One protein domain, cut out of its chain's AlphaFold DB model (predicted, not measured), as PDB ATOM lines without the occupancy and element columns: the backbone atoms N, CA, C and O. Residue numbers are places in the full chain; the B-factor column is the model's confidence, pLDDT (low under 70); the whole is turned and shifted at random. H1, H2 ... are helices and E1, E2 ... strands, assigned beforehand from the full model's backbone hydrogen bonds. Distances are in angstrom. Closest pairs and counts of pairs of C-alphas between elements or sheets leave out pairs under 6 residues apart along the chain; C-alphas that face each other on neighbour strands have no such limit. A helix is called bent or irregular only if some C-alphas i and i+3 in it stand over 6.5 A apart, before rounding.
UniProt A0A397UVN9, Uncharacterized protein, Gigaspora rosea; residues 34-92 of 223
ATOM      1  N   LYS A  34      -0.130   1.423  30.123       86.56
ATOM      2  CA  LYS A  34      -1.379   0.683  30.311       86.56
ATOM      3  C   LYS A  34      -2.496   1.651  30.746       86.56
ATOM      4  O   LYS A  34      -2.226   2.605  31.479       86.56
ATOM      5  N   PRO A  35      -3.777   1.372  30.426       86.00
ATOM      6  CA  PRO A  35      -4.906   2.211  30.850       86.00
ATOM      7  C   PRO A  35      -4.949   2.501  32.357       86.00
ATOM      8  O   PRO A  35      -5.321   3.597  32.760       86.00
ATOM      9  N   LYS A  36      -4.517   1.547  33.196       85.12
ATOM     10  CA  LYS A  36      -4.413   1.738  34.652       85.12
ATOM     11  C   LYS A  36      -3.380   2.803  35.035       85.12
ATOM     12  O   LYS A  36      -3.673   3.640  35.877       85.12
ATOM     13  N   GLN A  37      -2.214   2.816  34.387       86.19
ATOM     14  CA  GLN A  37      -1.172   3.821  34.630       86.19
ATOM     15  C   GLN A  37      -1.648   5.212  34.204       86.19
ATOM     16  O   GLN A  37      -1.468   6.176  34.942       86.19
ATOM     17  N   LEU A  38      -2.328   5.305  33.057       88.44
ATOM     18  CA  LEU A  38      -2.948   6.553  32.607       88.44
ATOM     19  C   LEU A  38      -4.019   7.051  33.577       88.44
ATOM     20  O   LEU A  38      -4.090   8.244  33.861       88.44
ATOM     21  N   HIS A  39      -4.838   6.138  34.102       88.56
ATOM     22  CA  HIS A  39      -5.856   6.467  35.089       88.56
ATOM     23  C   HIS A  39      -5.226   7.041  36.363       88.56
ATOM     24  O   HIS A  39      -5.653   8.085  36.861       88.56
ATOM     25  N   THR A  40      -4.205   6.367  36.881       90.44
ATOM     26  CA  THR A  40      -3.464   6.792  38.067       90.44
ATOM     27  C   THR A  40      -2.800   8.151  37.856       90.44
ATOM     28  O   THR A  40      -3.001   9.079  38.643       90.44
ATOM     29  N   LEU A  41      -2.111   8.330  36.727       90.12
ATOM     30  CA  LEU A  41      -1.514   9.609  36.351       90.12
ATOM     31  C   LEU A  41      -2.566  10.722  36.282       90.12
ATOM     32  O   LEU A  41      -2.369  11.792  36.852       90.12
ATOM     33  N   SER A  42      -3.715  10.458  35.656       91.56
ATOM     34  CA  SER A  42      -4.807  11.427  35.555       91.56
ATOM     35  C   SER A  42      -5.321  11.869  36.928       91.56
ATOM     36  O   SER A  42      -5.608  13.054  37.104       91.56
ATOM     37  N   ARG A  43      -5.438  10.958  37.904       93.00
ATOM     38  CA  ARG A  43      -5.858  11.306  39.273       93.00
ATOM     39  C   ARG A  43      -4.812  12.145  39.983       93.00
ATOM     40  O   ARG A  43      -5.155  13.197  40.511       93.00
ATOM     41  N   LYS A  44      -3.545  11.721  39.943       92.88
ATOM     42  CA  LYS A  44      -2.420  12.470  40.521       92.88
ATOM     43  C   LYS A  44      -2.362  13.894  39.955       92.88
ATOM     44  O   LYS A  44      -2.286  14.855  40.719       92.88
ATOM     45  N   CYS A  45      -2.496  14.051  38.634       94.12
ATOM     46  CA  CYS A  45      -2.566  15.360  37.985       94.12
ATOM     47  C   CYS A  45      -3.781  16.180  38.445       94.12
ATOM     48  O   CYS A  45      -3.632  17.358  38.759       94.12
ATOM     49  N   ALA A  46      -4.974  15.579  38.508       93.62
ATOM     50  CA  ALA A  46      -6.182  16.275  38.949       93.62
ATOM     51  C   ALA A  46      -6.073  16.760  40.403       93.62
ATOM     52  O   ALA A  46      -6.405  17.911  40.688       93.62
ATOM     53  N   THR A  47      -5.558  15.922  41.303       94.25
ATOM     54  CA  THR A  47      -5.303  16.277  42.704       94.25
ATOM     55  C   THR A  47      -4.330  17.449  42.795       94.25
ATOM     56  O   THR A  47      -4.656  18.460  43.416       94.25
ATOM     57  N   LEU A  48      -3.187  17.368  42.103       92.75
ATOM     58  CA  LEU A  48      -2.185  18.435  42.090       92.75
ATOM     59  C   LEU A  48      -2.766  19.764  41.574       92.75
ATOM     60  O   LEU A  48      -2.534  20.817  42.168       92.75
ATOM     61  N   LEU A  49      -3.547  19.727  40.490       93.06
ATOM     62  CA  LEU A  49      -4.198  20.920  39.942       93.06
ATOM     63  C   LEU A  49      -5.180  21.543  40.940       93.06
ATOM     64  O   LEU A  49      -5.171  22.760  41.130       93.06
ATOM     65  N   LEU A  50      -6.005  20.730  41.605       92.81
ATOM     66  CA  LEU A  50      -6.951  21.214  42.613       92.81
ATOM     67  C   LEU A  50      -6.238  21.830  43.820       92.81
ATOM     68  O   LEU A  50      -6.664  22.877  44.309       92.81
ATOM     69  N   GLU A  51      -5.142  21.232  44.281       90.94
ATOM     70  CA  GLU A  51      -4.321  21.797  45.355       90.94
ATOM     71  C   GLU A  51      -3.721  23.147  44.958       90.94
ATOM     72  O   GLU A  51      -3.821  24.114  45.717       90.94
ATOM     73  N   ILE A  52      -3.147  23.248  43.754       90.44
ATOM     74  CA  ILE A  52      -2.609  24.509  43.228       90.44
ATOM     75  C   ILE A  52      -3.714  25.566  43.163       90.44
ATOM     76  O   ILE A  52      -3.527  26.677  43.661       90.44
ATOM     77  N   PHE A  53      -4.885  25.239  42.612       90.56
ATOM     78  CA  PHE A  53      -5.991  26.193  42.525       90.56
ATOM     79  C   PHE A  53      -6.552  26.591  43.891       90.56
ATOM     80  O   PHE A  53      -6.970  27.739  44.056       90.56
ATOM     81  N   THR A  54      -6.542  25.685  44.871       89.62
ATOM     82  CA  THR A  54      -6.900  25.999  46.261       89.62
ATOM     83  C   THR A  54      -5.927  27.031  46.824       89.62
ATOM     84  O   THR A  54      -6.350  28.113  47.228       89.62
ATOM     85  N   LYS A  55      -4.616  26.770  46.724       89.19
ATOM     86  CA  LYS A  55      -3.566  27.700  47.169       89.19
ATOM     87  C   LYS A  55      -3.641  29.051  46.457       89.19
ATOM     88  O   LYS A  55      -3.395  30.087  47.073       89.19
ATOM     89  N   MET A  56      -3.953  29.071  45.158       87.88
ATOM     90  CA  MET A  56      -4.161  30.307  44.383       87.88
ATOM     91  C   MET A  56      -5.345  31.111  44.897       87.88
ATOM     92  O   MET A  56      -5.266  32.332  45.010       87.88
ATOM     93  N   TYR A  57      -6.439  30.433  45.224       86.50
ATOM     94  CA  TYR A  57      -7.635  31.077  45.739       86.50
ATOM     95  C   TYR A  57      -7.430  31.635  47.152       86.50
ATOM     96  O   TYR A  57      -7.795  32.780  47.406       86.50
ATOM     97  N   GLU A  58      -6.812  30.876  48.053       86.69
ATOM     98  CA  GLU A  58      -6.504  31.330  49.417       86.69
ATOM     99  C   GLU A  58      -5.568  32.545  49.409       86.69
ATOM    100  O   GLU A  58      -5.782  33.516  50.133       86.69
ATOM    101  N   ALA A  59      -4.575  32.539  48.517       86.69
ATOM    102  CA  ALA A  59      -3.626  33.631  48.361       86.69
ATOM    103  C   ALA A  59      -4.117  34.764  47.440       86.69
ATOM    104  O   ALA A  59      -3.354  35.693  47.185       86.69
ATOM    105  N   ARG A  60      -5.360  34.742  46.932       83.38
ATOM    106  CA  ARG A  60      -5.837  35.667  45.875       83.38
ATOM    107  C   ARG A  60      -5.648  37.151  46.195       83.38
ATOM    108  O   ARG A  60      -5.411  37.944  45.295       83.38
ATOM    109  N   HIS A  61      -5.736  37.521  47.471       82.31
ATOM    110  CA  HIS A  61      -5.585  38.905  47.927       82.31
ATOM    111  C   HIS A  61      -4.123  39.369  47.973       82.31
ATOM    112  O   HIS A  61      -3.863  40.556  48.133       82.31
ATOM    113  N   LEU A  62      -3.176  38.440  47.838       80.88
ATOM    114  CA  LEU A  62      -1.745  38.716  47.781       80.88
ATOM    115  C   LEU A  62      -1.265  38.965  46.344       80.88
ATOM    116  O   LEU A  62      -0.138  39.407  46.158       80.88
ATOM    117  N   TYR A  63      -2.082  38.671  45.330       77.00
ATOM    118  CA  TYR A  63      -1.712  38.831  43.925       77.00
ATOM    119  C   TYR A  63      -2.212  40.159  43.332       77.00
ATOM    120  O   TYR A  63      -3.311  40.602  43.666       77.00
ATOM    121  N   PRO A  64      -1.478  40.745  42.366       70.06
ATOM    122  CA  PRO A  64      -0.099  40.425  41.988       70.06
ATOM    123  C   PRO A  64       0.909  41.058  42.961       70.06
ATOM    124  O   PRO A  64       0.850  42.257  43.223       70.06
ATOM    125  N   LEU A  65       1.878  40.271  43.441       80.62
ATOM    126  CA  LEU A  65       2.953  40.763  44.305       80.62
ATOM    127  C   LEU A  65       4.209  41.046  43.476       80.62
ATOM    128  O   LEU A  65       5.050  40.162  43.289       80.62
ATOM    129  N   ILE A  66       4.320  42.270  42.957       85.50
ATOM    130  CA  ILE A  66       5.574  42.764  42.372       85.50
ATOM    131  C   ILE A  66       6.555  42.984  43.523       85.50
ATOM    132  O   ILE A  66       6.255  43.739  44.447       85.50
ATOM    133  N   ILE A  67       7.705  42.320  43.469       89.69
ATOM    134  CA  ILE A  67       8.734  42.410  44.516       89.69
ATOM    135  C   ILE A  67       9.906  43.306  44.112       89.69
ATOM    136  O   ILE A  67      10.549  43.896  44.975       89.69
ATOM    137  N   SER A  68      10.173  43.440  42.813       89.88
ATOM    138  CA  SER A  68      11.202  44.333  42.282       89.88
ATOM    139  C   SER A  68      10.955  44.650  40.807       89.88
ATOM    140  O   SER A  68      10.199  43.953  40.121       89.88
ATOM    141  N   SER A  69      11.607  45.705  40.324       89.81
ATOM    142  CA  SER A  69      11.654  46.086  38.913       89.81
ATOM    143  C   SER A  69      13.103  46.386  38.533       89.81
ATOM    144  O   SER A  69      13.806  47.048  39.294       89.81
ATOM    145  N   SER A  70      13.548  45.886  37.383       88.56
ATOM    146  CA  SER A  70      14.872  46.177  36.828       88.56
ATOM    147  C   SER A  70      14.927  47.564  36.185       88.56
ATOM    148  O   SER A  70      13.888  48.145  35.863       88.56
ATOM    149  N   ASP A  71      16.138  48.020  35.860       81.69
ATOM    150  CA  ASP A  71      16.362  49.252  35.088       81.69
ATOM    151  C   ASP A  71      15.679  49.198  33.709       81.69
ATOM    152  O   ASP A  71      15.054  50.166  33.281       81.69
ATOM    153  N   ASP A  72      15.661  48.019  33.073       81.38
ATOM    154  CA  ASP A  72      14.932  47.765  31.818       81.38
ATOM    155  C   ASP A  72      13.399  47.656  31.983       81.38
ATOM    156  O   ASP A  72      12.699  47.183  31.085       81.38
ATOM    157  N   SER A  73      12.837  48.062  33.127       85.81
ATOM    158  CA  SER A  73      11.404  47.989  33.463       85.81
ATOM    159  C   SER A  73      10.796  46.574  33.494       85.81
ATOM    160  O   SER A  73       9.570  46.411  33.426       85.81
ATOM    161  N   ILE A  74      11.631  45.539  33.637       90.25
ATOM    162  CA  ILE A  74      11.190  44.154  33.822       90.25
ATOM    163  C   ILE A  74      10.832  43.956  35.291       90.25
ATOM    164  O   ILE A  74      11.662  44.140  36.177       90.25
ATOM    165  N   ASN A  75       9.593  43.560  35.550       91.75
ATOM    166  CA  ASN A  75       9.114  43.253  36.889       91.75
ATOM    167  C   ASN A  75       9.433  41.805  37.257       91.75
ATOM    168  O   ASN A  75       9.308  40.902  36.421       91.75
ATOM    169  N   THR A  76       9.734  41.600  38.535       93.25
ATOM    170  CA  THR A  76       9.763  40.293  39.186       93.25
ATOM    171  C   THR A  76       8.548  40.163  40.097       93.25
ATOM    172  O   THR A  76       8.211  41.073  40.860       93.25
ATOM    173  N   TYR A  77       7.890  39.015  40.019       90.56
ATOM    174  CA  TYR A  77       6.689  38.666  40.755       90.56
ATOM    175  C   TYR A  77       6.983  37.469  41.640       90.56
ATOM    176  O   TYR A  77       7.532  36.468  41.181       90.56
ATOM    177  N   LYS A  78       6.531  37.532  42.886       90.56
ATOM    178  CA  LYS A  78       6.428  36.337  43.717       90.56
ATOM    179  C   LYS A  78       5.092  35.669  43.425       90.56
ATOM    180  O   LYS A  78       4.065  36.347  43.388       90.56
ATOM    181  N   LEU A  79       5.089  34.348  43.249       88.25
ATOM    182  CA  LEU A  79       3.863  33.557  43.167       88.25
ATOM    183  C   LEU A  79       3.628  32.853  44.515       88.25
ATOM    184  O   LEU A  79       4.060  31.708  44.663       88.25
ATOM    185  N   PRO A  80       2.961  33.495  45.503       84.44
ATOM    186  CA  PRO A  80       2.691  32.918  46.822       84.44
ATOM    187  C   PRO A  80       2.253  31.451  46.819       84.44
ATOM    188  O   PRO A  80       2.734  30.668  47.629       84.44
ATOM    189  N   SER A  81       1.381  31.066  45.890       86.00
ATOM    190  CA  SER A  81       0.799  29.722  45.825       86.00
ATOM    191  C   SER A  81       1.743  28.658  45.274       86.00
ATOM    192  O   SER A  81       1.510  27.472  45.494       86.00
ATOM    193  N   LEU A  82       2.784  29.075  44.550       84.50
ATOM    194  CA  LEU A  82       3.746  28.180  43.913       84.50
ATOM    195  C   LEU A  82       5.138  28.239  44.561       84.50
ATOM    196  O   LEU A  82       5.953  27.357  44.325       84.50
ATOM    197  N   GLY A  83       5.409  29.250  45.391       84.88
ATOM    198  CA  GLY A  83       6.644  29.349  46.171       84.88
ATOM    199  C   GLY A  83       7.886  29.759  45.376       84.88
ATOM    200  O   GLY A  83       8.974  29.759  45.942       84.88
ATOM    201  N   TYR A  84       7.741  30.138  44.105       87.62
ATOM    202  CA  TYR A  84       8.838  30.625  43.269       87.62
ATOM    203  C   TYR A  84       8.561  32.017  42.693       87.62
ATOM    204  O   TYR A  84       7.432  32.525  42.708       87.62
ATOM    205  N   GLU A  85       9.629  32.644  42.215       92.00
ATOM    206  CA  GLU A  85       9.623  33.970  41.611       92.00
ATOM    207  C   GLU A  85       9.698  33.856  40.091       92.00
ATOM    208  O   GLU A  85      10.377  32.983  39.551       92.00
ATOM    209  N   ILE A  86       8.992  34.742  39.396       92.25
ATOM    210  CA  ILE A  86       9.009  34.833  37.936       92.25
ATOM    211  C   ILE A  86       9.198  36.274  37.494       92.25
ATOM    212  O   ILE A  86       8.916  37.206  38.234       92.25
ATOM    213  N   THR A  87       9.609  36.468  36.250       93.19
ATOM    214  CA  THR A  87       9.699  37.795  35.624       93.19
ATOM    215  C   THR A  87       8.636  37.980  34.544       93.19
ATOM    216  O   THR A  87       8.021  37.000  34.119       93.19
ATOM    217  N   ASP A  88       8.467  39.202  34.024       91.44
ATOM    218  CA  ASP A  88       7.567  39.470  32.880       91.44
ATOM    219  C   ASP A  88       7.788  38.514  31.696       91.44
ATOM    220  O   ASP A  88       6.852  38.212  30.961       91.44
ATOM    221  N   ARG A  89       9.016  38.005  31.520       91.50
ATOM    222  CA  ARG A  89       9.380  37.074  30.438       91.50
ATOM    223  C   ARG A  89       8.683  35.713  30.539       91.50
ATOM    224  O   ARG A  89       8.591  35.017  29.535       91.50
ATOM    225  N   HIS A  90       8.200  35.348  31.724       92.06
ATOM    226  CA  HIS A  90       7.461  34.108  31.972       92.06
ATOM    227  C   HIS A  90       5.941  34.301  31.863       92.06
ATOM    228  O   HIS A  90       5.188  33.330  31.893       92.06
ATOM    229  N   LEU A  91       5.477  35.550  31.772       91.56
ATOM    230  CA  LEU A  91       4.064  35.902  31.698       91.56
ATOM    231  C   LEU A  91       3.585  36.000  30.241       91.56
ATOM    232  O   LEU A  91       4.393  36.050  29.308       91.56
ATOM    233  N   PRO A  92       2.256  36.051  30.011       94.38
ATOM    234  CA  PRO A  92       1.707  36.285  28.684       94.38
ATOM    235  C   PRO A  92       2.329  37.499  27.991       94.38
ATOM    236  O   PRO A  92       2.691  38.490  28.624       94.38
TER     237      PRO A  92
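This is residues 34 to 92 of the 223 residues of an uncharacterized protein of Gigaspora rosea (UniProt A0A397UVN9). A small sheet of three short strands makes a compact head, and one long straight helix, H1, leads away from it as an arm, the two making a wide V joined through residues 59 to 64. The sheet folds back and forth as two hairpins, and residues 34 to 50 of the arm stick out free of the head. The printed part has 59 residues with one named helix and three named strands in the order H1, E1, E2, E3; the sheet's order is E1 E2 E3, antiparallel, and the class is mixed, helices and strands. The whole is only just extended, close to loose, with a radius of gyration of the C-alphas of 16.0 A; its C-alphas span 52 by 24 by 17 A, and H1 makes most of that length.

The inner strand of the sheet is E2, residues 75 to 79. Its antiparallel neighbour E1, residues 65 to 69, is an edge strand, at 152 degrees between their directions. C-alphas 69 and 75 face each other at 4.3 A, and N 67 and O 76 are within hydrogen-bond range at 2.9 A, as are N 78 and O 65 at 3.0 A. E3, residues 84 to 87, is the other edge strand, antiparallel to E2 at 154 degrees. C-alphas 76 and 87 face each other at 4.4 A, and N 77 and O 86 are within hydrogen-bond range at 2.7 A, as are N 79 and O 84 at 3.0 A. E1 and E2 form a hairpin, as do E2 and E3; the three make a meander, each strand the antiparallel neighbour of the one before. H1, residues 35 to 58, is not on the sheet, with 1 pair of C-alphas within 10 A. H1 is apart from E2 and from E3. In H1 every O i to N i+4 pair is within hydrogen-bond range.

E1 runs from Leu 65 to Ser 69, 11.5 A from first to last C-alpha, beginning at C-alpha 65 at (2.953, 40.763, 44.305). E2 runs from Asn 75 to Leu 79, 12.7 A. E3 runs from Tyr 84 to Thr 87, 10.5 A, ending at C-alpha 87 at (9.699, 37.795, 35.624). H1 runs from Pro 35, C-alpha at (-4.906, 2.211, 30.850), to Glu 58, 34.6 A, and is not bent.

The C-alphas of Lys 34 and Asp 71 are the two farthest apart, at 51.9 A. Without residues 34 to 50 the body has 42 residues and spans 35 by 17 by 16 A. The links E1 to E2 and E2 to E3 are tight, the link H1 to E1 is short, and no link is long. The printed part has no cut. Its mean pLDDT is 88.4, and no printed residue is under 70.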